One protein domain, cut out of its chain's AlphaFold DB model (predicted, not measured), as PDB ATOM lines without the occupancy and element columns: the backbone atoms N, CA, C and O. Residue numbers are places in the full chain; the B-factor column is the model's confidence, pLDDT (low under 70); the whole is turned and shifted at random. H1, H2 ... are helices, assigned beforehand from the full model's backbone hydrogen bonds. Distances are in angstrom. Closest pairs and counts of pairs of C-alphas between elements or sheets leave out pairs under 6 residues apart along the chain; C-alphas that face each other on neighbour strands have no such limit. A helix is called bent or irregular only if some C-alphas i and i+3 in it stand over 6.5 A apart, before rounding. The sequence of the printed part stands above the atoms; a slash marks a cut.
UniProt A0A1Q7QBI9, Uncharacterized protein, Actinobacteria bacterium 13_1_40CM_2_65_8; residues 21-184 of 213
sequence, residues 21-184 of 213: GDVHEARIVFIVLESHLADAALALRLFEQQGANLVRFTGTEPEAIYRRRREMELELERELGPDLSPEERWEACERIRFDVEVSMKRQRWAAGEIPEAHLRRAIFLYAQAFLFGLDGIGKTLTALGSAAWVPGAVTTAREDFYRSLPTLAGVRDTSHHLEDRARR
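What this domain is: This is residues 21 to 184 of the 213 residues of an uncharacterized protein of Actinobacteria bacterium 13_1_40CM_2_65_8 (UniProt A0A1Q7QBI9). A long two-part rod: the long helices H1 and H4 lie side by side in one part, and H2 and H3 pack on each other at a steep angle in the other, joined to the first by two thin links. H5 folds back on the far end of H4, H6 crosses H4's side, and residues 177 to 184, with H7, stick out. The printed part has 164 residues with seven named helices, H1 to H7 in chain order, and no named strand: all helix. It is extended, with a radius of gyration of the C-alphas of 26.7 A and spans of 89 by 37 by 30 A.

Where its parts are: Find C-alpha 21 at (-29.774, -6.374, -9.009); from there H1 runs 53.8 A to residue 57. Next come H2, residues 63 to 77, and H3, residues 86 to 110, 35.9 A long. H4 starts at C-alpha 116, (-15.098, 26.708, -44.565), and runs 42.5 A to residue 144; it is neither bent nor irregular, but only just: C-alphas 120 and 123 are 6.2 A apart. H5 is residues 152 to 164, H6 168 to 176 and H7 178 to 182, ending at (-22.598, 36.890, -24.175).

How they stand to each other: Start at the hub, H4. It touches H1 at a shallow tilt of 24 degrees, opposite ways; the closest C-alphas, of Ala 40 and Phe 130, are 4.4 A apart. With residues 138 to 144 alone it touches H5, a helical hairpin at 32 degrees, closest at C-alphas 141 and 158, 5.6 A. With residues 128 to 135 alone it touches H6 at a steep 50 degrees, closest at C-alphas 131 and 172, 6.6 A. H7 touches no helix. H3, with residues 93 to 104 alone, touches H2 at a steep 49 degrees, opposite ways; C-alphas 73 and 97, the closest, are 6.3 A apart. H1 and H2 are apart, as are H3 and H4. In H2, H3, H5, H6 and H7 every O i to N i+4 pair is within hydrogen-bond range; in H1 32 of 33 are, in H4 23 of 25.

The domain as a whole: The C-alphas of Asp 83 and Trp 149, the two farthest apart, are 89.6 A apart. The printed part has no cut and no long link. Look for pLDDT under 70 at residues 55 to 61, 178 and 180 to 183.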
ATOM      1  N   GLY A  21     -29.251  -7.651  -8.515       86.25
ATOM      2  CA  GLY A  21     -29.774  -6.374  -9.009       86.25
ATOM      3  C   GLY A  21     -28.741  -5.246  -8.936       86.25
ATOM      4  O   GLY A  21     -28.507  -4.564  -9.929       86.25
ATOM      5  N   ASP A  22     -28.048  -5.122  -7.807       85.81
ATOM      6  CA  ASP A  22     -26.999  -4.120  -7.601       85.81
ATOM      7  C   ASP A  22     -25.805  -4.356  -8.544       85.81
ATOM      8  O   ASP A  22     -25.252  -3.421  -9.130       85.81
ATOM      9  N   VAL A  23     -25.430  -5.626  -8.746       84.12
ATOM     10  CA  VAL A  23     -24.390  -6.012  -9.711       84.12
ATOM     11  C   VAL A  23     -24.806  -5.628 -11.133       84.12
ATOM     12  O   VAL A  23     -23.986  -5.115 -11.898       84.12
ATOM     13  N   HIS A  24     -26.068  -5.853 -11.502       84.81
ATOM     14  CA  HIS A  24     -26.604  -5.477 -12.807       84.81
ATOM     15  C   HIS A  24     -26.599  -3.957 -13.021       84.81
ATOM     16  O   HIS A  24     -26.144  -3.492 -14.067       84.81
ATOM     17  N   GLU A  25     -27.029  -3.178 -12.027       87.25
ATOM     18  CA  GLU A  25     -26.984  -1.715 -12.090       87.25
ATOM     19  C   GLU A  25     -25.556  -1.204 -12.293       87.25
ATOM     20  O   GLU A  25     -25.307  -0.409 -13.201       87.25
ATOM     21  N   ALA A  26     -24.584  -1.712 -11.533       85.62
ATOM     22  CA  ALA A  26     -23.192  -1.314 -11.718       85.62
ATOM     23  C   ALA A  26     -22.665  -1.643 -13.119       85.62
ATOM     24  O   ALA A  26     -21.949  -0.829 -13.700       85.62
ATOM     25  N   ARG A  27     -23.045  -2.791 -13.699       85.62
ATOM     26  CA  ARG A  27     -22.684  -3.135 -15.087       85.62
ATOM     27  C   ARG A  27     -23.204  -2.100 -16.083       85.62
ATOM     28  O   ARG A  27     -22.450  -1.683 -16.958       85.62
ATOM     29  N   ILE A  28     -24.452  -1.650 -15.933       88.69
ATOM     30  CA  ILE A  28     -25.019  -0.588 -16.779       88.69
ATOM     31  C   ILE A  28     -24.196   0.694 -16.637       88.69
ATOM     32  O   ILE A  28     -23.820   1.312 -17.632       88.69
ATOM     33  N   VAL A  29     -23.872   1.080 -15.404       90.06
ATOM     34  CA  VAL A  29     -23.100   2.297 -15.142       90.06
ATOM     35  C   VAL A  29     -21.672   2.195 -15.713       90.06
ATOM     36  O   VAL A  29     -21.163   3.180 -16.247       90.06
ATOM     37  N   PHE A  30     -21.047   1.012 -15.710       87.50
ATOM     38  CA  PHE A  30     -19.765   0.774 -16.389       87.50
ATOM     39  C   PHE A  30     -19.851   0.937 -17.912       87.50
ATOM     40  O   PHE A  30     -18.970   1.564 -18.494       87.50
ATOM     41  N   ILE A  31     -20.917   0.453 -18.556       88.62
ATOM     42  CA  ILE A  31     -21.132   0.646 -20.003       88.62
ATOM     43  C   ILE A  31     -21.241   2.143 -20.342       88.62
ATOM     44  O   ILE A  31     -20.694   2.619 -21.340       88.62
ATOM     45  N   VAL A  32     -21.918   2.914 -19.488       91.94
ATOM     46  CA  VAL A  32     -22.016   4.373 -19.640       91.94
ATOM     47  C   VAL A  32     -20.648   5.041 -19.458       91.94
ATOM     48  O   VAL A  32     -20.294   5.934 -20.229       91.94
ATOM     49  N   LEU A  33     -19.855   4.602 -18.475       91.69
ATOM     50  CA  LEU A  33     -18.494   5.102 -18.253       91.69
ATOM     51  C   LEU A  33     -17.604   4.871 -19.480       91.69
ATOM     52  O   LEU A  33     -16.905   5.786 -19.913       91.69
ATOM     53  N   GLU A  34     -17.661   3.668 -20.049       89.81
ATOM     54  CA  GLU A  34     -16.929   3.296 -21.260       89.81
ATOM     55  C   GLU A  34     -17.336   4.171 -22.450       89.81
ATOM     56  O   GLU A  34     -16.475   4.699 -23.154       89.81
ATOM     57  N   SER A  35     -18.640   4.401 -22.620       91.69
ATOM     58  CA  SER A  35     -19.166   5.263 -23.682       91.69
ATOM     59  C   SER A  35     -18.614   6.688 -23.566       91.69
ATOM     60  O   SER A  35     -18.108   7.240 -24.540       91.69
ATOM     61  N   HIS A  36     -18.606   7.267 -22.360       94.50
ATOM     62  CA  HIS A  36     -18.039   8.599 -22.137       94.50
ATOM     63  C   HIS A  36     -16.525   8.669 -22.386       94.50
ATOM     64  O   HIS A  36     -16.036   9.680 -22.896       94.50
ATOM     65  N   LEU A  37     -15.781   7.609 -22.050       92.38
ATOM     66  CA  LEU A  37     -14.350   7.500 -22.354       92.38
ATOM     67  C   LEU A  37     -14.106   7.443 -23.865       92.38
ATOM     68  O   LEU A  37     -13.244   8.168 -24.369       92.38
ATOM     69  N   ALA A  38     -14.883   6.635 -24.586       91.00
ATOM     70  CA  ALA A  38     -14.805   6.528 -26.039       91.00
ATOM     71  C   ALA A  38     -15.146   7.860 -26.726       91.00
ATOM     72  O   ALA A  38     -14.388   8.318 -27.585       91.00
ATOM     73  N   ASP A  39     -16.225   8.521 -26.299       93.38
ATOM     74  CA  ASP A  39     -16.646   9.822 -26.817       93.38
ATOM     75  C   ASP A  39     -15.574  10.891 -26.594       93.38
ATOM     76  O   ASP A  39     -15.229  11.626 -27.522       93.38
ATOM     77  N   ALA A  40     -14.999  10.962 -25.387       94.25
ATOM     78  CA  ALA A  40     -13.925  11.902 -25.085       94.25
ATOM     79  C   ALA A  40     -12.690  11.638 -25.964       94.25
ATOM     80  O   ALA A  40     -12.160  12.560 -26.586       94.25
ATOM     81  N   ALA A  41     -12.251  10.384 -26.077       92.88
ATOM     82  CA  ALA A  41     -11.094  10.030 -26.895       92.88
ATOM     83  C   ALA A  41     -11.314  10.361 -28.383       92.88
ATOM     84  O   ALA A  41     -10.447  10.955 -29.032       92.88
ATOM     85  N   LEU A  42     -12.489  10.024 -28.923       93.69
ATOM     86  CA  LEU A  42     -12.851  10.320 -30.306       93.69
ATOM     87  C   LEU A  42     -12.935  11.829 -30.554       93.69
ATOM     88  O   LEU A  42     -12.373  12.327 -31.532       93.69
ATOM     89  N   ALA A  43     -13.604  12.562 -29.667       95.88
ATOM     90  CA  ALA A  43     -13.761  14.005 -29.776       95.88
ATOM     91  C   ALA A  43     -12.411  14.732 -29.721       95.88
ATOM     92  O   ALA A  43     -12.182  15.638 -30.524       95.88
ATOM     93  N   LEU A  44     -11.495  14.309 -28.843       94.69
ATOM     94  CA  LEU A  44     -10.142  14.862 -28.777       94.69
ATOM     95  C   LEU A  44      -9.390  14.650 -30.095       94.69
ATOM     96  O   LEU A  44      -8.841  15.596 -30.656       94.69
ATOM     97  N   ARG A  45      -9.434  13.433 -30.645       92.25
ATOM     98  CA  ARG A  45      -8.787  13.128 -31.927       92.25
ATOM     99  C   ARG A  45      -9.343  13.981 -33.069       92.25
ATOM    100  O   ARG A  45      -8.580  14.511 -33.875       92.25
ATOM    101  N   LEU A  46     -10.667  14.106 -33.156       93.62
ATOM    102  CA  LEU A  46     -11.321  14.925 -34.180       93.62
ATOM    103  C   LEU A  46     -10.990  16.412 -34.004       93.62
ATOM    104  O   LEU A  46     -10.772  17.110 -34.996       93.62
ATOM    105  N   PHE A  47     -10.889  16.890 -32.763       93.50
ATOM    106  CA  PHE A  47     -10.446  18.246 -32.447       93.50
ATOM    107  C   PHE A  47      -9.024  18.509 -32.954       93.50
ATOM    108  O   PHE A  47      -8.803  19.491 -33.663       93.50
ATOM    109  N   GLU A  48      -8.075  17.622 -32.650       91.69
ATOM    110  CA  GLU A  48      -6.679  17.747 -33.084       91.69
ATOM    111  C   GLU A  48      -6.550  17.704 -34.612       91.69
ATOM    112  O   GLU A  48      -5.892  18.560 -35.212       91.69
ATOM    113  N   GLN A  49      -7.237  16.758 -35.260       90.38
ATOM    114  CA  GLN A  49      -7.274  16.652 -36.718       90.38
ATOM    115  C   GLN A  49      -7.850  17.922 -37.355       90.38
ATOM    116  O   GLN A  49      -7.309  18.431 -38.340       90.38
ATOM    117  N   GLN A  50      -8.928  18.465 -36.788       90.06
ATOM    118  CA  GLN A  50      -9.547  19.676 -37.306       90.06
ATOM    119  C   GLN A  50      -8.690  20.921 -37.065       90.06
ATOM    120  O   GLN A  50      -8.614  21.782 -37.941       90.06
ATOM    121  N   GLY A  51      -7.992  21.003 -35.931       84.88
ATOM    122  CA  GLY A  51      -7.007  22.053 -35.666       84.88
ATOM    123  C   GLY A  51      -5.906  22.085 -36.726       84.88
ATOM    124  O   GLY A  51      -5.606  23.148 -37.270       84.88
ATOM    125  N   ALA A  52      -5.377  20.918 -37.103       83.12
ATOM    126  CA  ALA A  52      -4.387  20.808 -38.174       83.12
ATOM    127  C   ALA A  52      -4.942  21.246 -39.544       83.12
ATOM    128  O   ALA A  52      -4.226  21.861 -40.336       83.12
ATOM    129  N   ASN A  53      -6.222  20.974 -39.818       76.94
ATOM    130  CA  ASN A  53      -6.888  21.416 -41.043       76.94
ATOM    131  C   ASN A  53      -7.076  22.938 -41.086       76.94
ATOM    132  O   ASN A  53      -6.855  23.540 -42.132       76.94
ATOM    133  N   LEU A  54      -7.434  23.582 -39.970       74.50
ATOM    134  CA  LEU A  54      -7.647  25.035 -39.922       74.50
ATOM    135  C   LEU A  54      -6.392  25.849 -40.232       74.50
ATOM    136  O   LEU A  54      -6.495  26.873 -40.902       74.50
ATOM    137  N   VAL A  55      -5.214  25.362 -39.842       66.81
ATOM    138  CA  VAL A  55      -3.929  25.978 -40.218       66.81
ATOM    139  C   VAL A  55      -3.724  25.980 -41.741       66.81
ATOM    140  O   VAL A  55      -3.062  26.864 -42.273       66.81
ATOM    141  N   ARG A  56      -4.323  25.033 -42.474       61.97
ATOM    142  CA  ARG A  56      -4.241  24.975 -43.944       61.97
ATOM    143  C   ARG A  56      -5.208  25.934 -44.642       61.97
ATOM    144  O   ARG A  56      -4.971  26.278 -45.794       61.97
ATOM    145  N   PHE A  57      -6.272  26.372 -43.964       60.72
ATOM    146  CA  PHE A  57      -7.304  27.251 -44.534       60.72
ATOM    147  C   PHE A  57      -6.983  28.747 -44.434       60.72
ATOM    148  O   PHE A  57      -7.670  29.552 -45.051       60.72
ATOM    149  N   THR A  58      -5.935  29.165 -43.720       57.59
ATOM    150  CA  THR A  58      -5.546  30.587 -43.615       57.59
ATOM    151  C   THR A  58      -4.852  31.140 -44.874       57.59
ATOM    152  O   THR A  58      -4.111  32.116 -44.786       57.59
ATOM    153  N   GLY A  59      -5.047  30.511 -46.036       58.06
ATOM    154  CA  GLY A  59      -4.435  30.887 -47.311       58.06
ATOM    155  C   GLY A  59      -5.329  31.777 -48.179       58.06
ATOM    156  O   GLY A  59      -6.548  31.800 -48.031       58.06
ATOM    157  N   THR A  60      -4.698  32.503 -49.102       60.25
ATOM    158  CA  THR A  60      -5.341  33.263 -50.183       60.25
ATOM    159  C   THR A  60      -6.220  32.352 -51.043       60.25
ATOM    160  O   THR A  60      -5.874  31.189 -51.263       60.25
ATOM    161  N   GLU A  61      -7.341  32.876 -51.547       68.69
ATOM    162  CA  GLU A  61      -8.203  32.135 -52.472       68.69
ATOM    163  C   GLU A  61      -7.369  31.652 -53.676       68.69
ATOM    164  O   GLU A  61      -6.640  32.454 -54.265       68.69
ATOM    165  N   PRO A  62      -7.403  30.351 -54.028       78.12
ATOM    166  CA  PRO A  62      -6.615  29.843 -55.139       78.12
ATOM    167  C   PRO A  62      -6.932  30.602 -56.431       78.12
ATOM    168  O   PRO A  62      -8.093  30.716 -56.815       78.12
ATOM    169  N   GLU A  63      -5.899  31.033 -57.154       82.88
ATOM    170  CA  GLU A  63      -6.005  31.794 -58.413       82.88
ATOM    171  C   GLU A  63      -6.945  31.143 -59.449       82.88
ATOM    172  O   GLU A  63      -7.574  31.803 -60.274       82.88
ATOM    173  N   ALA A  64      -7.062  29.813 -59.420       82.25
ATOM    174  CA  ALA A  64      -7.994  29.070 -60.264       82.25
ATOM    175  C   ALA A  64      -9.472  29.366 -59.944       82.25
ATOM    176  O   ALA A  64     -10.276  29.475 -60.864       82.25
ATOM    177  N   ILE A  65      -9.825  29.531 -58.665       84.62
ATOM    178  CA  ILE A  65     -11.191  29.861 -58.235       84.62
ATOM    179  C   ILE A  65     -11.534  31.291 -58.656       84.62
ATOM    180  O   ILE A  65     -12.601  31.512 -59.230       84.62
ATOM    181  N   TYR A  66     -10.604  32.233 -58.462       86.50
ATOM    182  CA  TYR A  66     -10.772  33.619 -58.902       86.50
ATOM    183  C   TYR A  66     -10.995  33.719 -60.417       86.50
ATOM    184  O   TYR A  66     -11.974  34.320 -60.867       86.50
ATOM    185  N   ARG A  67     -10.138  33.066 -61.216       90.56
ATOM    186  CA  ARG A  67     -10.292  33.039 -62.681       90.56
ATOM    187  C   ARG A  67     -11.630  32.450 -63.102       90.56
ATOM    188  O   ARG A  67     -12.328  33.046 -63.916       90.56
ATOM    189  N   ARG A  68     -12.021  31.326 -62.497       89.50
ATOM    190  CA  ARG A  68     -13.277  30.656 -62.828       89.50
ATOM    191  C   ARG A  68     -14.502  31.511 -62.487       89.50
ATOM    192  O   ARG A  68     -15.460  31.525 -63.254       89.50
ATOM    193  N   ARG A  69     -14.460  32.248 -61.372       92.00
ATOM    194  CA  ARG A  69     -15.486  33.238 -61.019       92.00
ATOM    195  C   ARG A  69     -15.589  34.318 -62.093       92.00
ATOM    196  O   ARG A  69     -16.681  34.581 -62.586       92.00
ATOM    197  N   ARG A  70     -14.454  34.904 -62.489       92.31
ATOM    198  CA  ARG A  70     -14.442  35.994 -63.474       92.31
ATOM    199  C   ARG A  70     -14.928  35.550 -64.853       92.31
ATOM    200  O   ARG A  70     -15.605  36.323 -65.518       92.31
ATOM    201  N   GLU A  71     -14.622  34.322 -65.271       93.94
ATOM    202  CA  GLU A  71     -15.154  33.738 -66.511       93.94
ATOM    203  C   GLU A  71     -16.688  33.697 -66.515       93.94
ATOM    204  O   GLU A  71     -17.296  34.155 -67.478       93.94
ATOM    205  N   MET A  72     -17.308  33.212 -65.432       92.19
ATOM    206  CA  MET A  72     -18.772  33.147 -65.316       92.19
ATOM    207  C   MET A  72     -19.416  34.535 -65.255       92.19
ATOM    208  O   MET A  72     -20.455  34.757 -65.871       92.19
ATOM    209  N   GLU A  73     -18.797  35.480 -64.541       93.50
ATOM    210  CA  GLU A  73     -19.263  36.873 -64.514       93.50
ATOM    211  C   GLU A  73     -19.235  37.487 -65.919       93.50
ATOM    212  O   GLU A  73     -20.226  38.064 -66.349       93.50
ATOM    213  N   LEU A  74     -18.137  37.312 -66.664       93.00
ATOM    214  CA  LEU A  74     -18.002  37.825 -68.031       93.00
ATOM    215  C   LEU A  74     -18.997  37.187 -69.009       93.00
ATOM    216  O   LEU A  74     -19.434  37.857 -69.942       93.00
ATOM    217  N   GLU A  75     -19.326  35.907 -68.837       92.69
ATOM    218  CA  GLU A  75     -20.313  35.208 -69.667       92.69
ATOM    219  C   GLU A  75     -21.707  35.825 -69.500       92.69
ATOM    220  O   GLU A  75     -22.328  36.193 -70.493       92.69
ATOM    221  N   LEU A  76     -22.135  36.071 -68.258       90.88
ATOM    222  CA  LEU A  76     -23.424  36.702 -67.958       90.88
ATOM    223  C   LEU A  76     -23.437  38.213 -68.258       90.88
ATOM    224  O   LEU A  76     -24.445  38.746 -68.717       90.88
ATOM    225  N   GLU A  77     -22.320  38.921 -68.055       91.38
ATOM    226  CA  GLU A  77     -22.181  40.349 -68.395       91.38
ATOM    227  C   GLU A  77     -22.353  40.588 -69.911       91.38
ATOM    228  O   GLU A  77     -22.838  41.647 -70.313       91.38
ATOM    229  N   ARG A  78     -21.990  39.614 -70.762       89.00
ATOM    230  CA  ARG A  78     -22.163  39.682 -72.229       89.00
ATOM    231  C   ARG A  78     -23.614  39.553 -72.681       89.00
ATOM    232  O   ARG A  78     -23.936  40.011 -73.774       89.00
ATOM    233  N   GLU A  79     -24.470  38.946 -71.868       88.94
ATOM    234  CA  GLU A  79     -25.901  38.809 -72.150       88.94
ATOM    235  C   GLU A  79     -26.679  40.098 -71.832       88.94
ATOM    236  O   GLU A  79     -27.848  40.232 -72.199       88.94
ATOM    237  N   LEU A  80     -26.036  41.081 -71.186       88.19
ATOM    238  CA  LEU A  80     -26.636  42.382 -70.913       88.19
ATOM    239  C   LEU A  80     -26.817  43.183 -72.206       88.19
ATOM    240  O   LEU A  80     -25.853  43.482 -72.914       88.19
ATOM    241  N   GLY A  81     -28.054  43.609 -72.465       83.19
ATOM    242  CA  GLY A  81     -28.384  44.454 -73.609       83.19
ATOM    243  C   GLY A  81     -27.612  45.784 -73.614       83.19
ATOM    244  O   GLY A  81     -27.225  46.287 -72.552       83.19
ATOM    245  N   PRO A  82     -27.367  46.378 -74.795       82.19
ATOM    246  CA  PRO A  82     -26.665  47.658 -74.908       82.19
ATOM    247  C   PRO A  82     -27.474  48.839 -74.345       82.19
ATOM    248  O   PRO A  82     -26.872  49.828 -73.943       82.19
ATOM    249  N   ASP A  83     -28.801  48.707 -74.254       88.12
ATOM    250  CA  ASP A  83     -29.737  49.807 -73.971       88.12
ATOM    251  C   ASP A  83     -29.913  50.144 -72.478       88.12
ATOM    252  O   ASP A  83     -30.729  50.991 -72.127       88.12
ATOM    253  N   LEU A  84     -29.164  49.485 -71.587       88.19
ATOM    254  CA  LEU A  84     -29.220  49.749 -70.147       88.19
ATOM    255  C   LEU A  84     -28.543  51.079 -69.801       88.19
ATOM    256  O   LEU A  84     -27.412  51.335 -70.234       88.19
ATOM    257  N   SER A  85     -29.188  51.877 -68.948       91.88
ATOM    258  CA  SER A  85     -28.546  53.036 -68.323       91.88
ATOM    259  C   SER A  85     -27.334  52.616 -67.470       91.88
ATOM    260  O   SER A  85     -27.213  51.446 -67.081       91.88
ATOM    261  N   PRO A  86     -26.401  53.539 -67.165       89.19
ATOM    262  CA  PRO A  86     -25.255  53.243 -66.305       89.19
ATOM    263  C   PRO A  86     -25.649  52.660 -64.942       89.19
ATOM    264  O   PRO A  86     -25.007  51.719 -64.472       89.19
ATOM    265  N   GLU A  87     -26.714  53.180 -64.333       91.75
ATOM    266  CA  GLU A  87     -27.238  52.727 -63.046       91.75
ATOM    267  C   GLU A  87     -27.816  51.308 -63.141       91.75
ATOM    268  O   GLU A  87     -27.425  50.430 -62.372       91.75
ATOM    269  N   GLU A  88     -28.667  51.039 -64.136       91.38
ATOM    270  CA  GLU A  88     -29.251  49.706 -64.356       91.38
ATOM    271  C   GLU A  88     -28.181  48.663 -64.694       91.38
ATOM    272  O   GLU A  88     -28.256  47.510 -64.265       91.38
ATOM    273  N   ARG A  89     -27.151  49.062 -65.447       90.38
ATOM    274  CA  ARG A  89     -26.010  48.197 -65.753       90.38
ATOM    275  C   ARG A  89     -25.209  47.875 -64.493       90.38
ATOM    276  O   ARG A  89     -24.787  46.731 -64.336       90.38
ATOM    277  N   TRP A  90     -25.001  48.844 -63.602       90.94
ATOM    278  CA  TRP A  90     -24.315  48.611 -62.332       90.94
ATOM    279  C   TRP A  90     -25.092  47.629 -61.444       90.94
ATOM    280  O   TRP A  90     -24.512  46.647 -60.977       90.94
ATOM    281  N   GLU A  91     -26.403  47.829 -61.286       93.44
ATOM    282  CA  GLU A  91     -27.266  46.906 -60.534       93.44
ATOM    283  C   GLU A  91     -27.278  45.498 -61.143       93.44
ATOM    284  O   GLU A  91     -27.203  44.497 -60.423       93.44
ATOM    285  N   ALA A  92     -27.320  45.400 -62.474       92.56
ATOM    286  CA  ALA A  92     -27.257  44.123 -63.172       92.56
ATOM    287  C   ALA A  92     -25.922  43.402 -62.929       92.56
ATOM    288  O   ALA A  92     -25.926  42.200 -62.660       92.56
ATOM    289  N   CYS A  93     -24.796  44.119 -62.953       91.81
ATOM    290  CA  CYS A  93     -23.484  43.558 -62.633       91.81
ATOM    291  C   CYS A  93     -23.388  43.082 -61.173       91.81
ATOM    292  O   CYS A  93     -22.838  42.011 -60.920       91.81
ATOM    293  N   GLU A  94     -23.940  43.825 -60.208       94.00
ATOM    294  CA  GLU A  94     -23.988  43.387 -58.804       94.00
ATOM    295  C   GLU A  94     -24.830  42.117 -58.634       94.00
ATOM    296  O   GLU A  94     -24.413  41.174 -57.954       94.00
ATOM    297  N   ARG A  95     -25.977  42.038 -59.319       94.94
ATOM    298  CA  ARG A  95     -26.805  40.827 -59.330       94.94
ATOM    299  C   ARG A  95     -26.063  39.641 -59.948       94.94
ATOM    300  O   ARG A  95     -26.056  38.570 -59.352       94.94
ATOM    301  N   ILE A  96     -25.370  39.841 -61.072       95.25
ATOM    302  CA  ILE A  96     -24.539  38.807 -61.710       95.25
ATOM    303  C   ILE A  96     -23.466  38.296 -60.744       95.25
ATOM    304  O   ILE A  96     -23.322  37.087 -60.577       95.25
ATOM    305  N   ARG A  97     -22.740  39.188 -60.059       93.00
ATOM    306  CA  ARG A  97     -21.715  38.800 -59.072       93.00
ATOM    307  C   ARG A  97     -22.293  37.931 -57.961       93.00
ATOM    308  O   ARG A  97     -21.670  36.940 -57.574       93.00
ATOM    309  N   PHE A  98     -23.471  38.294 -57.457       94.62
ATOM    310  CA  PHE A  98     -24.176  37.517 -56.444       94.62
ATOM    311  C   PHE A  98     -24.623  36.150 -56.981       94.62
ATOM    312  O   PHE A  98     -24.361  35.126 -56.345       94.62
ATOM    313  N   ASP A  99     -25.236  36.107 -58.164       95.50
ATOM    314  CA  ASP A  99     -25.747  34.879 -58.776       95.50
ATOM    315  C   ASP A  99     -24.618  33.891 -59.104       95.50
ATOM    316  O   ASP A  99     -24.737  32.693 -58.821       95.50
ATOM    317  N   VAL A 100     -23.486  34.387 -59.615       96.00
ATOM    318  CA  VAL A 100     -22.271  33.588 -59.835       96.00
ATOM    319  C   VAL A 100     -21.755  33.028 -58.516       96.00
ATOM    320  O   VAL A 100     -21.477  31.832 -58.426       96.00
ATOM    321  N   GLU A 101     -21.672  33.845 -57.464       92.38
ATOM    322  CA  GLU A 101     -21.219  33.384 -56.151       92.38
ATOM    323  C   GLU A 101     -22.135  32.289 -55.577       92.38
ATOM    324  O   GLU A 101     -21.655  31.276 -55.055       92.38
ATOM    325  N   VAL A 102     -23.454  32.450 -55.704       93.44
ATOM    326  CA  VAL A 102     -24.441  31.445 -55.287       93.44
ATOM    327  C   VAL A 102     -24.302  30.164 -56.113       93.44
ATOM    328  O   VAL A 102     -24.301  29.070 -55.541       93.44
ATOM    329  N   SER A 103     -24.155  30.277 -57.433       93.94
ATOM    330  CA  SER A 103     -23.981  29.136 -58.338       93.94
ATOM    331  C   SER A 103     -22.710  28.352 -58.011       93.94
ATOM    332  O   SER A 103     -22.765  27.138 -57.806       93.94
ATOM    333  N   MET A 104     -21.578  29.043 -57.843       92.62
ATOM    334  CA  MET A 104     -20.306  28.428 -57.460       92.62
ATOM    335  C   MET A 104     -20.402  27.712 -56.111       92.62
ATOM    336  O   MET A 104     -19.947  26.575 -55.989       92.62
ATOM    337  N   LYS A 105     -21.033  28.325 -55.100       90.62
ATOM    338  CA  LYS A 105     -21.263  27.669 -53.802       90.62
ATOM    339  C   LYS A 105     -22.084  26.390 -53.958       90.62
ATOM    340  O   LYS A 105     -21.692  25.357 -53.424       90.62
ATOM    341  N   ARG A 106     -23.175  26.429 -54.728       92.50
ATOM    342  CA  ARG A 106     -24.025  25.253 -54.983       92.50
ATOM    343  C   ARG A 106     -23.277  24.138 -55.711       92.50
ATOM    344  O   ARG A 106     -23.436  22.983 -55.334       92.50
ATOM    345  N   GLN A 107     -22.446  24.469 -56.700       92.31
ATOM    346  CA  GLN A 107     -21.610  23.489 -57.405       92.31
ATOM    347  C   GLN A 107     -20.635  22.799 -56.446       92.31
ATOM    348  O   GLN A 107     -20.546  21.574 -56.432       92.31
ATOM    349  N   ARG A 108     -19.964  23.573 -55.586       89.69
ATOM    350  CA  ARG A 108     -19.055  23.040 -54.561       89.69
ATOM    351  C   ARG A 108     -19.787  22.131 -53.570       89.69
ATOM    352  O   ARG A 108     -19.309  21.043 -53.268       89.69
ATOM    353  N   TRP A 109     -20.977  22.523 -53.119       91.62
ATOM    354  CA  TRP A 109     -21.793  21.683 -52.233       91.62
ATOM    355  C   TRP A 109     -22.261  20.396 -52.911       91.62
ATOM    356  O   TRP A 109     -22.228  19.339 -52.288       91.62
ATOM    357  N   ALA A 110     -22.647  20.457 -54.187       92.62
ATOM    358  CA  ALA A 110     -23.005  19.276 -54.968       92.62
ATOM    359  C   ALA A 110     -21.813  18.320 -55.159       92.62
ATOM    360  O   ALA A 110     -22.005  17.108 -55.219       92.62
ATOM    361  N   ALA A 111     -20.586  18.849 -55.184       92.25
ATOM    362  CA  ALA A 111     -19.350  18.067 -55.182       92.25
ATOM    363  C   ALA A 111     -18.965  17.513 -53.792       92.25
ATOM    364  O   ALA A 111     -17.946  16.838 -53.661       92.25
ATOM    365  N   GLY A 112     -19.761  17.781 -52.750       90.94
ATOM    366  CA  GLY A 112     -19.508  17.328 -51.381       90.94
ATOM    367  C   GLY A 112     -18.547  18.216 -50.585       90.94
ATOM    368  O   GLY A 112     -18.129  17.832 -49.492       90.94
ATOM    369  N   GLU A 113     -18.190  19.403 -51.088       88.75
ATOM    370  CA  GLU A 113     -17.361  20.337 -50.328       88.75
ATOM    371  C   GLU A 113     -18.145  20.955 -49.164       88.75
ATOM    372  O   GLU A 113     -19.194  21.581 -49.338       88.75
ATOM    373  N   ILE A 114     -17.585  20.837 -47.960       84.88
ATOM    374  CA  ILE A 114     -18.129  21.461 -46.754       84.88
ATOM    375  C   ILE A 114     -17.677  22.930 -46.704       84.88
ATOM    376  O   ILE A 114     -16.481  23.198 -46.853       84.88
ATOM    377  N   PRO A 115     -18.579  23.898 -46.443       85.62
ATOM    378  CA  PRO A 115     -18.193  25.298 -46.324       85.62
ATOM    379  C   PRO A 115     -17.131  25.518 -45.245       85.62
ATOM    380  O   PRO A 115     -17.228  24.986 -44.138       85.62
ATOM    381  N   GLU A 116     -16.177  26.405 -45.510       80.06
ATOM    382  CA  GLU A 116     -15.098  26.708 -44.565       80.06
ATOM    383  C   GLU A 116     -15.625  27.182 -43.202       80.06
ATOM    384  O   GLU A 116     -15.124  26.773 -42.158       80.06
ATOM    385  N   ALA A 117     -16.696  27.981 -43.186       84.19
ATOM    386  CA  ALA A 117     -17.346  28.405 -41.948       84.19
ATOM    387  C   ALA A 117     -17.822  27.214 -41.091       84.19
ATOM    388  O   ALA A 117     -17.741  27.264 -39.864       84.19
ATOM    389  N   HIS A 118     -18.272  26.127 -41.724       86.81
ATOM    390  CA  HIS A 118     -18.696  24.912 -41.025       86.81
ATOM    391  C   HIS A 118     -17.483  24.132 -40.516       86.81
ATOM    392  O   HIS A 118     -17.484  23.684 -39.372       86.81
ATOM    393  N   LEU A 119     -16.405  24.057 -41.303       84.38
ATOM    394  CA  LEU A 119     -15.135  23.465 -40.873       84.38
ATOM    395  C   LEU A 119     -14.532  24.222 -39.678       84.38
ATOM    396  O   LEU A 119     -14.100  23.609 -38.702       84.38
ATOM    397  N   ARG A 120     -14.576  25.558 -39.697       84.69
ATOM    398  CA  ARG A 120     -14.206  26.416 -38.558       84.69
ATOM    399  C   ARG A 120     -15.111  26.205 -37.355       84.69
ATOM    400  O   ARG A 120     -14.655  26.360 -36.230       84.69
ATOM    401  N   ARG A 121     -16.378  25.841 -37.558       89.31
ATOM    402  CA  ARG A 121     -17.294  25.546 -36.454       89.31
ATOM    403  C   ARG A 121     -17.076  24.155 -35.859       89.31
ATOM    404  O   ARG A 121     -17.224  24.004 -34.649       89.31
ATOM    405  N   ALA A 122     -16.687  23.178 -36.676       90.62
ATOM    406  CA  ALA A 122     -16.505  21.785 -36.269       90.62
ATOM    407  C   ALA A 122     -15.529  21.627 -35.093       90.62
ATOM    408  O   ALA A 122     -15.817  20.876 -34.166       90.62
ATOM    409  N   ILE A 123     -14.441  22.407 -35.057       90.81
ATOM    410  CA  ILE A 123     -13.481  22.370 -33.942       90.81
ATOM    411  C   ILE A 123     -14.146  22.662 -32.586       90.81
ATOM    412  O   ILE A 123     -13.847  22.010 -31.590       90.81
ATOM    413  N   PHE A 124     -15.101  23.595 -32.544       90.12
ATOM    414  CA  PHE A 124     -15.819  23.922 -31.315       90.12
ATOM    415  C   PHE A 124     -16.805  22.822 -30.926       90.12
ATOM    416  O   PHE A 124     -16.952  22.552 -29.738       90.12
ATOM    417  N   LEU A 125     -17.438  22.166 -31.903       91.94
ATOM    418  CA  LEU A 125     -18.314  21.020 -31.642       91.94
ATOM    419  C   LEU A 125     -17.527  19.865 -31.015       91.94
ATOM    420  O   LEU A 125     -17.962  19.304 -30.013       91.94
ATOM    421  N   TYR A 126     -16.342  19.556 -31.545       94.56
ATOM    422  CA  TYR A 126     -15.480  18.511 -30.990       94.56
ATOM    423  C   TYR A 126     -14.967  18.870 -29.594       94.56
ATOM    424  O   TYR A 126     -15.004  18.035 -28.697       94.56
ATOM    425  N   ALA A 127     -14.586  20.129 -29.360       91.81
ATOM    426  CA  ALA A 127     -14.216  20.591 -28.022       91.81
ATOM    427  C   ALA A 127     -15.371  20.447 -27.013       91.81
ATOM    428  O   ALA A 127     -15.153  20.037 -25.874       91.81
ATOM    429  N   GLN A 128     -16.605  20.759 -27.423       92.00
ATOM    430  CA  GLN A 128     -17.789  20.574 -26.583       92.00
ATOM    431  C   GLN A 128     -18.044  19.095 -26.288       92.00
ATOM    432  O   GLN A 128     -18.228  18.742 -25.126       92.00
ATOM    433  N   ALA A 129     -18.011  18.233 -27.306       94.19
ATOM    434  CA  ALA A 129     -18.182  16.790 -27.135       94.19
ATOM    435  C   ALA A 129     -17.126  16.198 -26.186       94.19
ATOM    436  O   ALA A 129     -17.465  15.424 -25.296       94.19
ATOM    437  N   PHE A 130     -15.869  16.638 -26.300       94.94
ATOM    438  CA  PHE A 130     -14.794  16.241 -25.392       94.94
ATOM    439  C   PHE A 130     -15.081  16.639 -23.940       94.94
ATOM    440  O   PHE A 130     -14.984  15.810 -23.036       94.94
ATOM    441  N   LEU A 131     -15.479  17.896 -23.711       93.62
ATOM    442  CA  LEU A 131     -15.841  18.380 -22.376       93.62
ATOM    443  C   LEU A 131     -17.029  17.610 -21.789       93.62
ATOM    444  O   LEU A 131     -17.030  17.326 -20.591       93.62
ATOM    445  N   PHE A 132     -18.015  17.253 -22.615       92.00
ATOM    446  CA  PHE A 132     -19.149  16.436 -22.194       92.00
ATOM    447  C   PHE A 132     -18.751  15.012 -21.827       92.00
ATOM    448  O   PHE A 132     -19.191  14.529 -20.787       92.00
ATOM    449  N   GLY A 133     -17.892  14.371 -22.622       94.06
ATOM    450  CA  GLY A 133     -17.347  13.054 -22.297       94.06
ATOM    451  C   GLY A 133     -16.590  13.072 -20.967       94.06
ATOM    452  O   GLY A 133     -16.878  12.269 -20.084       94.06
ATOM    453  N   LEU A 134     -15.705  14.055 -20.756       94.38
ATOM    454  CA  LEU A 134     -14.988  14.209 -19.483       94.38
ATOM    455  C   LEU A 134     -15.923  14.438 -18.289       94.38
ATOM    456  O   LEU A 134     -15.765  13.811 -17.243       94.38
ATOM    457  N   ASP A 135     -16.900  15.332 -18.417       92.81
ATOM    458  CA  ASP A 135     -17.868  15.560 -17.340       92.81
ATOM    459  C   ASP A 135     -18.710  14.309 -17.048       92.81
ATOM    460  O   ASP A 135     -18.962  13.991 -15.883       92.81
ATOM    461  N   GLY A 136     -19.095  13.583 -18.102       94.00
ATOM    462  CA  GLY A 136     -19.776  12.296 -18.024       94.00
ATOM    463  C   GLY A 136     -18.985  11.285 -17.201       94.00
ATOM    464  O   GLY A 136     -19.527  10.742 -16.245       94.00
ATOM    465  N   ILE A 137     -17.686  11.115 -17.470       94.62
ATOM    466  CA  ILE A 137     -16.795  10.232 -16.693       94.62
ATOM    467  C   ILE A 137     -16.871  10.544 -15.194       94.62
ATOM    468  O   ILE A 137     -17.149   9.657 -14.386       94.62
ATOM    469  N   GLY A 138     -16.672  11.808 -14.811       92.56
ATOM    470  CA  GLY A 138     -16.685  12.209 -13.401       92.56
ATOM    471  C   GLY A 138     -18.045  11.996 -12.721       92.56
ATOM    472  O   GLY A 138     -18.110  11.548 -11.569       92.56
ATOM    473  N   LYS A 139     -19.144  12.269 -13.434       92.25
ATOM    474  CA  LYS A 139     -20.512  12.012 -12.952       92.25
ATOM    475  C   LYS A 139     -20.785  10.520 -12.789       92.25
ATOM    476  O   LYS A 139     -21.335  10.122 -11.765       92.25
ATOM    477  N   THR A 140     -20.347   9.700 -13.734       93.81
ATOM    478  CA  THR A 140     -20.529   8.248 -13.694       93.81
ATOM    479  C   THR A 140     -19.709   7.608 -12.574       93.81
ATOM    480  O   THR A 140     -20.243   6.794 -11.827       93.81
ATOM    481  N   LEU A 141     -18.466   8.052 -12.348       92.75
ATOM    482  CA  LEU A 141     -17.676   7.658 -11.170       92.75
ATOM    483  C   LEU A 141     -18.350   8.070  -9.852       92.75
ATOM    484  O   LEU A 141     -18.292   7.342  -8.864       92.75
ATOM    485  N   THR A 142     -19.013   9.230  -9.831       91.94
ATOM    486  CA  THR A 142     -19.792   9.680  -8.668       91.94
ATOM    487  C   THR A 142     -20.995   8.772  -8.406       91.94
ATOM    488  O   THR A 142     -21.237   8.430  -7.253       91.94
ATOM    489  N   ALA A 143     -21.715   8.363  -9.454       90.81
ATOM    490  CA  ALA A 143     -22.838   7.433  -9.347       90.81
ATOM    491  C   ALA A 143     -22.389   6.027  -8.905       90.81
ATOM    492  O   ALA A 143     -23.010   5.434  -8.030       90.81
ATOM    493  N   LEU A 144     -21.273   5.515  -9.438       88.62
ATOM    494  CA  LEU A 144     -20.690   4.251  -8.968       88.62
ATOM    495  C   LEU A 144     -20.314   4.326  -7.482       88.62
ATOM    496  O   LEU A 144     -20.641   3.430  -6.714       88.62
ATOM    497  N   GLY A 145     -19.664   5.410  -7.054       87.38
ATOM    498  CA  GLY A 145     -19.199   5.572  -5.674       87.38
ATOM    499  C   GLY A 145     -20.300   5.789  -4.625       87.38
ATOM    500  O   GLY A 145     -19.985   5.832  -3.438       87.38
ATOM    501  N   SER A 146     -21.570   5.958  -5.017       85.94
ATOM    502  CA  SER A 146     -22.677   6.151  -4.065       85.94
ATOM    503  C   SER A 146     -23.254   4.852  -3.498       85.94
ATOM    504  O   SER A 146     -23.983   4.892  -2.508       85.94
ATOM    505  N   ALA A 147     -22.943   3.707  -4.105       83.88
ATOM    506  CA  ALA A 147     -23.414   2.409  -3.644       83.88
ATOM    507  C   ALA A 147     -22.571   1.894  -2.462       83.88
ATOM    508  O   ALA A 147     -21.343   1.892  -2.511       83.88
ATOM    509  N   ALA A 148     -23.231   1.418  -1.402       81.94
ATOM    510  CA  ALA A 148     -22.570   1.024  -0.151       81.94
ATOM    511  C   ALA A 148     -21.626  -0.185  -0.290       81.94
ATOM    512  O   ALA A 148     -20.699  -0.339   0.500       81.94
ATOM    513  N   TRP A 149     -21.867  -1.045  -1.279       82.25
ATOM    514  CA  TRP A 149     -21.076  -2.249  -1.536       82.25
ATOM    515  C   TRP A 149     -19.851  -1.987  -2.425       82.25
ATOM    516  O   TRP A 149     -19.005  -2.869  -2.584       82.25
ATOM    517  N   VAL A 150     -19.743  -0.793  -3.018       83.56
ATOM    518  CA  VAL A 150     -18.667  -0.465  -3.952       83.56
ATOM    519  C   VAL A 150     -17.362  -0.205  -3.188       83.56
ATOM    520  O   VAL A 150     -17.363   0.526  -2.195       83.56
ATOM    521  N   PRO A 151     -16.221  -0.772  -3.629       85.75
ATOM    522  CA  PRO A 151     -14.948  -0.578  -2.950       85.75
ATOM    523  C   PRO A 151     -14.543   0.897  -2.878       85.75
ATOM    524  O   PRO A 151     -14.688   1.643  -3.848       85.75
ATOM    525  N   GLY A 152     -13.897   1.288  -1.774       86.31
ATOM    526  CA  GLY A 152     -13.381   2.651  -1.591       86.31
ATOM    527  C   GLY A 152     -12.422   3.119  -2.698       86.31
ATOM    528  O   GLY A 152     -12.303   4.318  -2.932       86.31
ATOM    529  N   ALA A 153     -11.814   2.185  -3.442       88.06
ATOM    530  CA  ALA A 153     -11.002   2.475  -4.623       88.06
ATOM    531  C   ALA A 153     -11.751   3.284  -5.701       88.06
ATOM    532  O   ALA A 153     -11.130   4.083  -6.397       88.06
ATOM    533  N   VAL A 154     -13.076   3.137  -5.824       88.06
ATOM    534  CA  VAL A 154     -13.885   3.942  -6.759       88.06
ATOM    535  C   VAL A 154     -13.964   5.398  -6.303       88.06
ATOM    536  O   VAL A 154     -13.835   6.311  -7.120       88.06
ATOM    537  N   THR A 155     -14.102   5.633  -4.998       89.06
ATOM    538  CA  THR A 155     -14.037   6.983  -4.424       89.06
ATOM    539  C   THR A 155     -12.665   7.604  -4.663       89.06
ATOM    540  O   THR A 155     -12.592   8.745  -5.115       89.06
ATOM    541  N   THR A 156     -11.584   6.844  -4.467       92.19
ATOM    542  CA  THR A 156     -10.222   7.303  -4.784       92.19
ATOM    543  C   THR A 156     -10.074   7.657  -6.265       92.19
ATOM    544  O   THR A 156      -9.609   8.747  -6.583       92.19
ATOM    545  N   ALA A 157     -10.550   6.806  -7.180       90.62
ATOM    546  CA  ALA A 157     -10.496   7.074  -8.618       90.62
ATOM    547  C   ALA A 157     -11.259   8.353  -9.006       90.62
ATOM    548  O   ALA A 157     -10.786   9.152  -9.814       90.62
ATOM    549  N   ARG A 158     -12.428   8.586  -8.395       92.62
ATOM    550  CA  ARG A 158     -13.199   9.825  -8.568       92.62
ATOM    551  C   ARG A 158     -12.424  11.050  -8.079       92.62
ATOM    552  O   ARG A 158     -12.409  12.079  -8.754       92.62
ATOM    553  N   GLU A 159     -11.817  10.968  -6.901       92.50
ATOM    554  CA  GLU A 159     -11.022  12.063  -6.341       92.50
ATOM    555  C   GLU A 159      -9.806  12.373  -7.212       92.50
ATOM    556  O   GLU A 159      -9.559  13.539  -7.518       92.50
ATOM    557  N   ASP A 160      -9.090  11.346  -7.664       93.88
ATOM    558  CA  ASP A 160      -7.936  11.481  -8.550       93.88
ATOM    559  C   ASP A 160      -8.331  12.092  -9.901       93.88
ATOM    560  O   ASP A 160      -7.623  12.965 -10.418       93.88
ATOM    561  N   PHE A 161      -9.496  11.716 -10.438       93.75
ATOM    562  CA  PHE A 161     -10.053  12.302 -11.656       93.75
ATOM    563  C   PHE A 161     -10.272  13.816 -11.510       93.75
ATOM    564  O   PHE A 161      -9.740  14.606 -12.295       93.75
ATOM    565  N   TYR A 162     -10.997  14.252 -10.474       92.44
ATOM    566  CA  TYR A 162     -11.255  15.680 -10.257       92.44
ATOM    567  C   TYR A 162     -10.010  16.456  -9.815       92.44
ATOM    568  O   TYR A 162      -9.887  17.637 -10.138       92.44
ATOM    569  N   ARG A 163      -9.062  15.811  -9.125       93.56
ATOM    570  CA  ARG A 163      -7.767  16.410  -8.776       93.56
ATOM    571  C   ARG A 163      -6.919  16.671 -10.020       93.56
ATOM    572  O   ARG A 163      -6.251  17.699 -10.086       93.56
ATOM    573  N   SER A 164      -6.975  15.773 -11.001       92.81
ATOM    574  CA  SER A 164      -6.270  15.914 -12.280       92.81
ATOM    575  C   SER A 164      -6.920  16.954 -13.197       92.81
ATOM    576  O   SER A 164      -6.244  17.563 -14.023       92.81
ATOM    577  N   LEU A 165      -8.226  17.190 -13.039       90.31
ATOM    578  CA  LEU A 165      -9.019  18.104 -13.864       90.31
ATOM    579  C   LEU A 165      -9.781  19.141 -13.010       90.31
ATOM    580  O   LEU A 165     -11.010  19.240 -13.095       90.31
ATOM    581  N   PRO A 166      -9.081  19.968 -12.206       87.94
ATOM    582  CA  PRO A 166      -9.709  20.801 -11.176       87.94
ATOM    583  C   PRO A 166     -10.628  21.893 -11.742       87.94
ATOM    584  O   PRO A 166     -11.534  22.376 -11.064       87.94
ATOM    585  N   THR A 167     -10.416  22.299 -12.995       88.00
ATOM    586  CA  THR A 167     -11.179  23.364 -13.661       88.00
ATOM    587  C   THR A 167     -12.328  22.849 -14.528       88.00
ATOM    588  O   THR A 167     -13.105  23.665 -15.027       88.00
ATOM    589  N   LEU A 168     -12.485  21.528 -14.685       87.12
ATOM    590  CA  LEU A 168     -13.443  20.916 -15.613       87.12
ATOM    591  C   LEU A 168     -14.877  21.414 -15.395       87.12
ATOM    592  O   LEU A 168     -15.523  21.869 -16.337       87.12
ATOM    593  N   ALA A 169     -15.349  21.408 -14.145       79.62
ATOM    594  CA  ALA A 169     -16.694  21.876 -13.812       79.62
ATOM    595  C   ALA A 169     -16.901  23.357 -14.178       79.62
ATOM    596  O   ALA A 169     -17.942  23.726 -14.714       79.62
ATOM    597  N   GLY A 170     -15.895  24.208 -13.945       80.88
ATOM    598  CA  GLY A 170     -15.972  25.635 -14.269       80.88
ATOM    599  C   GLY A 170     -15.964  25.920 -15.775       80.88
ATOM    600  O   GLY A 170     -16.664  26.829 -16.235       80.88
ATOM    601  N   VAL A 171     -15.204  25.136 -16.545       81.06
ATOM    602  CA  VAL A 171     -15.191  25.213 -18.014       81.06
ATOM    603  C   VAL A 171     -16.531  24.741 -18.575       81.06
ATOM    604  O   VAL A 171     -17.154  25.477 -19.337       81.06
ATOM    605  N   ARG A 172     -17.029  23.586 -18.123       80.25
ATOM    606  CA  ARG A 172     -18.340  23.047 -18.500       80.25
ATOM    607  C   ARG A 172     -19.473  24.033 -18.216       80.25
ATOM    608  O   ARG A 172     -20.252  24.340 -19.113       80.25
ATOM    609  N   ASP A 173     -19.552  24.560 -16.992       77.62
ATOM    610  CA  ASP A 173     -20.580  25.539 -16.608       77.62
ATOM    611  C   ASP A 173     -20.525  26.777 -17.517       77.62
ATOM    612  O   ASP A 173     -21.550  27.318 -17.918       77.62
ATOM    613  N   THR A 174     -19.322  27.212 -17.900       74.69
ATOM    614  CA  THR A 174     -19.155  28.330 -18.838       74.69
ATOM    615  C   THR A 174     -19.657  27.985 -20.243       74.69
ATOM    616  O   THR A 174     -20.261  28.839 -20.888       74.69
ATOM    617  N   SER A 175     -19.434  26.757 -20.713       73.69
ATOM    618  CA  SER A 175     -19.912  26.282 -22.015       73.69
ATOM    619  C   SER A 175     -21.432  26.103 -22.076       73.69
ATOM    620  O   SER A 175     -22.005  26.268 -23.151       73.69
ATOM    621  N   HIS A 176     -22.088  25.795 -20.955       72.06
ATOM    622  CA  HIS A 176     -23.549  25.685 -20.876       72.06
ATOM    623  C   HIS A 176     -24.280  27.024 -20.834       72.06
ATOM    624  O   HIS A 176     -25.433  27.077 -21.244       72.06
ATOM    625  N   HIS A 177     -23.618  28.077 -20.354       72.06
ATOM    626  CA  HIS A 177     -24.205  29.404 -20.147       72.06
ATOM    627  C   HIS A 177     -23.609  30.450 -21.097       72.06
ATOM    628  O   HIS A 177     -23.306  31.583 -20.706       72.06
ATOM    629  N   LEU A 178     -23.366  30.067 -22.354       67.12
ATOM    630  CA  LEU A 178     -22.763  30.951 -23.356       67.12
ATOM    631  C   LEU A 178     -23.628  32.192 -23.626       67.12
ATOM    632  O   LEU A 178     -23.090  33.265 -23.893       67.12
ATOM    633  N   GLU A 179     -24.948  32.075 -23.507       71.56
ATOM    634  CA  GLU A 179     -25.917  33.163 -23.616       71.56
ATOM    635  C   GLU A 179     -25.774  34.192 -22.489       71.56
ATOM    636  O   GLU A 179     -25.767  35.399 -22.748       71.56
ATOM    637  N   ASP A 180     -25.582  33.735 -21.251       64.12
ATOM    638  CA  ASP A 180     -25.349  34.616 -20.110       64.12
ATOM    639  C   ASP A 180     -23.973  35.267 -20.215       64.12
ATOM    640  O   ASP A 180     -23.844  36.480 -20.038       64.12
ATOM    641  N   ARG A 181     -22.954  34.516 -20.641       64.38
ATOM    642  CA  ARG A 181     -21.623  35.066 -20.925       64.38
ATOM    643  C   ARG A 181     -21.654  36.124 -22.027       64.38
ATOM    644  O   ARG A 181     -21.037  37.176 -21.855       64.38
ATOM    645  N   ALA A 182     -22.404  35.903 -23.109       66.31
ATOM    646  CA  ALA A 182     -22.598  36.890 -24.175       66.31
ATOM    647  C   ALA A 182     -23.252  38.177 -23.646       66.31
ATOM    648  O   ALA A 182     -22.909  39.281 -24.066       66.31
ATOM    649  N   ARG A 183     -24.129  38.049 -22.645       69.44
ATOM    650  CA  ARG A 183     -24.774  39.162 -21.932       69.44
ATOM    651  C   ARG A 183     -23.927  39.744 -20.795       69.44
ATOM    652  O   ARG A 183     -24.423  40.576 -20.037       69.44
ATOM    653  N   ARG A 184     -22.659  39.335 -20.667       70.88
ATOM    654  CA  ARG A 184     -21.750  39.709 -19.567       70.88
ATOM    655  C   ARG A 184     -22.317  39.359 -18.189       70.88
ATOM    656  O   ARG A 184     -22.126  40.108 -17.233       70.88
TER     657      ARG A 184